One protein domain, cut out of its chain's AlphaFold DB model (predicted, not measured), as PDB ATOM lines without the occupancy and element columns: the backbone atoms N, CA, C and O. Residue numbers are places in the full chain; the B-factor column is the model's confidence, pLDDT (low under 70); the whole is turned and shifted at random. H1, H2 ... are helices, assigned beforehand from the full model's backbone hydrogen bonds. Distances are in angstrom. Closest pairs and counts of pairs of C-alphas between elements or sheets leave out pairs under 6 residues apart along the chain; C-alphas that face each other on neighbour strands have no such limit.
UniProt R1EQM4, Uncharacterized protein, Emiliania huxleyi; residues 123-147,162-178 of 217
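AT A GLANCE: This is residues 123 to 147 and 162 to 178 of the 217 residues of an uncharacterized protein of Emiliania huxleyi (UniProt R1EQM4). Two helices cross at about a right angle: the long H1 makes the longest axis, and the shorter H2 crosses it with a single small contact between them. Three stretches stick out free: residues 123 to 131, which belong to H1; residues 141 to 147, of which 141 to 145 belong to H1; and residues 162 to 167, of which 163 to 167 belong to H2. The printed part has 42 residues, all helix by class, with H1 then H2 and no named strand. It is only just loose, close to compact, with a radius of gyration of the C-alphas of 11.2 A, and elongated, spanning 36 by 23 by 19 A.

HOW THE PARTS SIT: Start with H1, residues 123 to 145, and look at its residues 135 to 139; these alone touch H2, residues 163 to 178, which meets them with residues 169 to 173 alone. The closest C-alphas are those of Phe 139 and Phe 169, 7.3 A apart. Their lines are about perpendicular, at 78 degrees. In H1 and H2, every O i to N i+4 pair is within hydrogen-bond range.

IN THESE COORDINATES: Find C-alpha 123 at (47.424, 39.195, 28.298); from there H1 runs 33.4 A to C-alpha 145 at (43.532, 41.640, -4.812). H2 runs 23.0 A to C-alpha 178 at (40.760, 56.337, 10.788).

THE WHOLE: The C-alphas farthest apart, of Pro 123 and Gly 147, are 36.2 A apart. Residues 148 to 161 are not printed, and C-alphas 147 and 162 stand 17.7 A apart across this cut, which the link from H1 to H2 spans. Look for pLDDT under 70 at residues 123 to 125 and 175 to 178.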
ATOM      1  N   PRO A 123      48.614  39.434  29.121       60.16
ATOM      2  CA  PRO A 123      47.424  39.195  28.298       60.16
ATOM      3  C   PRO A 123      47.087  40.359  27.349       60.16
ATOM      4  O   PRO A 123      46.623  40.132  26.231       60.16
ATOM      5  N   ALA A 124      47.401  41.598  27.738       57.38
ATOM      6  CA  ALA A 124      47.245  42.791  26.910       57.38
ATOM      7  C   ALA A 124      48.138  42.800  25.649       57.38
ATOM      8  O   ALA A 124      47.636  43.036  24.546       57.38
ATOM      9  N   LEU A 125      49.434  42.496  25.783       61.00
ATOM     10  CA  LEU A 125      50.365  42.395  24.651       61.00
ATOM     11  C   LEU A 125      49.943  41.261  23.709       61.00
ATOM     12  O   LEU A 125      49.913  41.436  22.492       61.00
ATOM     13  N   SER A 126      49.494  40.137  24.267       71.81
ATOM     14  CA  SER A 126      48.950  39.014  23.496       71.81
ATOM     15  C   SER A 126      47.705  39.398  22.677       71.81
ATOM     16  O   SER A 126      47.585  39.025  21.508       71.81
ATOM     17  N   VAL A 127      46.785  40.194  23.236       71.94
ATOM     18  CA  VAL A 127      45.615  40.720  22.502       71.94
ATOM     19  C   VAL A 127      46.035  41.675  21.383       71.94
ATOM     20  O   VAL A 127      45.528  41.571  20.263       71.94
ATOM     21  N   GLN A 128      46.970  42.585  21.656       73.00
ATOM     22  CA  GLN A 128      47.461  43.536  20.658       73.00
ATOM     23  C   GLN A 128      48.167  42.823  19.500       73.00
ATOM     24  O   GLN A 128      47.871  43.109  18.341       73.00
ATOM     25  N   LEU A 129      49.009  41.826  19.785       78.81
ATOM     26  CA  LEU A 129      49.664  41.007  18.763       78.81
ATOM     27  C   LEU A 129      48.654  40.227  17.915       78.81
ATOM     28  O   LEU A 129      48.784  40.191  16.690       78.81
ATOM     29  N   ARG A 130      47.602  39.658  18.522       74.88
ATOM     30  CA  ARG A 130      46.499  39.023  17.773       74.88
ATOM     31  C   ARG A 130      45.814  40.012  16.828       74.88
ATOM     32  O   ARG A 130      45.549  39.673  15.674       74.88
ATOM     33  N   ARG A 131      45.571  41.244  17.286       77.12
ATOM     34  CA  ARG A 131      44.959  42.305  16.474       77.12
ATOM     35  C   ARG A 131      45.848  42.717  15.303       77.12
ATOM     36  O   ARG A 131      45.361  42.775  14.176       77.12
ATOM     37  N   VAL A 132      47.138  42.938  15.547       81.00
ATOM     38  CA  VAL A 132      48.110  43.292  14.501       81.00
ATOM     39  C   VAL A 132      48.234  42.164  13.474       81.00
ATOM     40  O   VAL A 132      48.194  42.429  12.275       81.00
ATOM     41  N   ARG A 133      48.287  40.898  13.911       82.12
ATOM     42  CA  ARG A 133      48.308  39.733  13.007       82.12
ATOM     43  C   ARG A 133      47.067  39.655  12.120       82.12
ATOM     44  O   ARG A 133      47.190  39.357  10.937       82.12
ATOM     45  N   ARG A 134      45.877  39.936  12.661       79.50
ATOM     46  CA  ARG A 134      44.643  39.980  11.863       79.50
ATOM     47  C   ARG A 134      44.698  41.087  10.806       79.50
ATOM     48  O   ARG A 134      44.440  40.819   9.639       79.50
ATOM     49  N   GLN A 135      45.089  42.295  11.200       80.38
ATOM     50  CA  GLN A 135      45.197  43.438  10.287       80.38
ATOM     51  C   GLN A 135      46.247  43.215   9.196       80.38
ATOM     52  O   GLN A 135      46.063  43.638   8.058       80.38
ATOM     53  N   LEU A 136      47.329  42.506   9.522       82.38
ATOM     54  CA  LEU A 136      48.325  42.088   8.546       82.38
ATOM     55  C   LEU A 136      47.705  41.209   7.454       82.38
ATOM     56  O   LEU A 136      47.953  41.447   6.277       82.38
ATOM     57  N   ARG A 137      46.858  40.237   7.817       80.81
ATOM     58  CA  ARG A 137      46.163  39.377   6.841       80.81
ATOM     59  C   ARG A 137      45.206  40.170   5.953       80.81
ATOM     60  O   ARG A 137      45.204  39.971   4.745       80.81
ATOM     61  N   GLU A 138      44.440  41.092   6.530       83.88
ATOM     62  CA  GLU A 138      43.521  41.966   5.782       83.88
ATOM     63  C   GLU A 138      44.283  42.859   4.787       83.88
ATOM     64  O   GLU A 138      43.899  42.994   3.620       83.88
ATOM     65  N   PHE A 139      45.420  43.410   5.215       80.94
ATOM     66  CA  PHE A 139      46.301  44.177   4.343       80.94
ATOM     67  C   PHE A 139      46.863  43.328   3.202       80.94
ATOM     68  O   PHE A 139      46.846  43.760   2.051       80.94
ATOM     69  N   LEU A 140      47.335  42.116   3.502       82.69
ATOM     70  CA  LEU A 140      47.862  41.191   2.502       82.69
ATOM     71  C   LEU A 140      46.796  40.788   1.485       82.69
ATOM     72  O   LEU A 140      47.080  40.816   0.292       82.69
ATOM     73  N   ALA A 141      45.571  40.503   1.927       78.62
ATOM     74  CA  ALA A 141      44.448  40.221   1.035       78.62
ATOM     75  C   ALA A 141      44.148  41.411   0.107       78.62
ATOM     76  O   ALA A 141      43.951  41.232  -1.091       78.62
ATOM     77  N   THR A 142      44.206  42.638   0.636       80.88
ATOM     78  CA  THR A 142      44.023  43.868  -0.155       80.88
ATOM     79  C   THR A 142      45.143  44.060  -1.183       80.88
ATOM     80  O   THR A 142      44.889  44.467  -2.315       80.88
ATOM     81  N   GLN A 143      46.395  43.767  -0.816       80.75
ATOM     82  CA  GLN A 143      47.524  43.828  -1.750       80.75
ATOM     83  C   GLN A 143      47.427  42.736  -2.822       80.75
ATOM     84  O   GLN A 143      47.622  43.041  -3.995       80.75
ATOM     85  N   ALA A 144      47.058  41.508  -2.446       78.75
ATOM     86  CA  ALA A 144      46.876  40.387  -3.365       78.75
ATOM     87  C   ALA A 144      45.751  40.652  -4.375       78.75
ATOM     88  O   ALA A 144      45.951  40.456  -5.569       78.75
ATOM     89  N   ALA A 145      44.614  41.198  -3.927       78.62
ATOM     90  CA  ALA A 145      43.532  41.640  -4.812       78.62
ATOM     91  C   ALA A 145      43.980  42.748  -5.784       78.62
ATOM     92  O   ALA A 145      43.494  42.831  -6.906       78.62
ATOM     93  N   ALA A 146      44.943  43.576  -5.374       82.06
ATOM     94  CA  ALA A 146      45.563  44.592  -6.220       82.06
ATOM     95  C   ALA A 146      46.742  44.062  -7.068       82.06
ATOM     96  O   ALA A 146      47.439  44.871  -7.682       82.06
ATOM     97  N   GLY A 147      47.011  42.750  -7.064       80.75
ATOM     98  CA  GLY A 147      48.117  42.118  -7.794       80.75
ATOM     99  C   GLY A 147      49.514  42.446  -7.251       80.75
ATOM    100  O   GLY A 147      50.510  42.285  -7.953       80.75
ATOM    101  N   THR A 162      60.703  43.863   3.489       75.12
ATOM    102  CA  THR A 162      61.516  45.092   3.372       75.12
ATOM    103  C   THR A 162      61.045  46.182   4.341       75.12
ATOM    104  O   THR A 162      59.841  46.349   4.559       75.12
ATOM    105  N   MET A 163      61.966  47.033   4.812       77.06
ATOM    106  CA  MET A 163      61.609  48.254   5.559       77.06
ATOM    107  C   MET A 163      60.594  49.132   4.803       77.06
ATOM    108  O   MET A 163      59.656  49.681   5.375       77.06
ATOM    109  N   ARG A 164      60.732  49.236   3.475       73.31
ATOM    110  CA  ARG A 164      59.777  49.971   2.627       73.31
ATOM    111  C   ARG A 164      58.360  49.401   2.719       73.31
ATOM    112  O   ARG A 164      57.389  50.156   2.656       73.31
ATOM    113  N   TRP A 165      58.235  48.084   2.848       82.81
ATOM    114  CA  TRP A 165      56.949  47.419   2.995       82.81
ATOM    115  C   TRP A 165      56.369  47.578   4.398       82.81
ATOM    116  O   TRP A 165      55.181  47.877   4.518       82.81
ATOM    117  N   THR A 166      57.186  47.469   5.449       80.25
ATOM    118  CA  THR A 166      56.717  47.677   6.829       80.25
ATOM    119  C   THR A 166      56.236  49.113   7.050       80.25
ATOM    120  O   THR A 166      55.180  49.314   7.647       80.25
ATOM    121  N   ILE A 167      56.905  50.114   6.460       80.00
ATOM    122  CA  ILE A 167      56.434  51.511   6.444       80.00
ATOM    123  C   ILE A 167      55.082  51.634   5.722       80.00
ATOM    124  O   ILE A 167      54.193  52.353   6.181       80.00
ATOM    125  N   ARG A 168      54.891  50.933   4.597       82.56
ATOM    126  CA  ARG A 168      53.619  50.945   3.855       82.56
ATOM    127  C   ARG A 168      52.487  50.309   4.658       82.56
ATOM    128  O   ARG A 168      51.394  50.870   4.684       82.56
ATOM    129  N   PHE A 169      52.747  49.186   5.319       81.50
ATOM    130  CA  PHE A 169      51.796  48.560   6.234       81.50
ATOM    131  C   PHE A 169      51.449  49.498   7.396       81.50
ATOM    132  O   PHE A 169      50.274  49.686   7.685       81.50
ATOM    133  N   GLY A 170      52.435  50.176   7.993       81.38
ATOM    134  CA  GLY A 170      52.205  51.182   9.034       81.38
ATOM    135  C   GLY A 170      51.341  52.356   8.561       81.38
ATOM    136  O   GLY A 170      50.401  52.750   9.250       81.38
ATOM    137  N   LYS A 171      51.588  52.872   7.349       81.62
ATOM    138  CA  LYS A 171      50.738  53.903   6.727       81.62
ATOM    139  C   LYS A 171      49.314  53.401   6.496       81.62
ATOM    140  O   LYS A 171      48.372  54.108   6.837       81.62
ATOM    141  N   TRP A 172      49.160  52.184   5.975       85.25
ATOM    142  CA  TRP A 172      47.851  51.564   5.784       85.25
ATOM    143  C   TRP A 172      47.120  51.368   7.113       85.25
ATOM    144  O   TRP A 172      45.949  51.706   7.219       85.25
ATOM    145  N   LEU A 173      47.806  50.904   8.159       79.88
ATOM    146  CA  LEU A 173      47.243  50.794   9.502       79.88
ATOM    147  C   LEU A 173      46.753  52.145  10.028       79.88
ATOM    148  O   LEU A 173      45.667  52.209  10.598       79.88
ATOM    149  N   ALA A 174      47.520  53.220   9.830       76.06
ATOM    150  CA  ALA A 174      47.129  54.563  10.251       76.06
ATOM    151  C   ALA A 174      45.885  55.058   9.497       76.06
ATOM    152  O   ALA A 174      44.965  55.576  10.124       76.06
ATOM    153  N   THR A 175      45.807  54.841   8.181       66.38
ATOM    154  CA  THR A 175      44.645  55.244   7.372       66.38
ATOM    155  C   THR A 175      43.415  54.374   7.626       66.38
ATOM    156  O   THR A 175      42.299  54.879   7.671       66.38
ATOM    157  N   THR A 176      43.600  53.075   7.864       58.19
ATOM    158  CA  THR A 176      42.506  52.131   8.137       58.19
ATOM    159  C   THR A 176      41.988  52.276   9.568       58.19
ATOM    160  O   THR A 176      40.801  52.114   9.807       58.19
ATOM    161  N   ARG A 177      42.832  52.670  10.532       52.34
ATOM    162  CA  ARG A 177      42.402  53.018  11.900       52.34
ATOM    163  C   ARG A 177      41.512  54.268  11.941       52.34
ATOM    164  O   ARG A 177      40.737  54.414  12.884       52.34
ATOM    165  N   VAL A 178      41.606  55.140  10.934       43.31
ATOM    166  CA  VAL A 178      40.760  56.337  10.788       43.31
ATOM    167  C   VAL A 178      39.395  55.992  10.173       43.31
ATOM    168  O   VAL A 178      38.398  56.632  10.501       43.31
TER     169      VAL A 178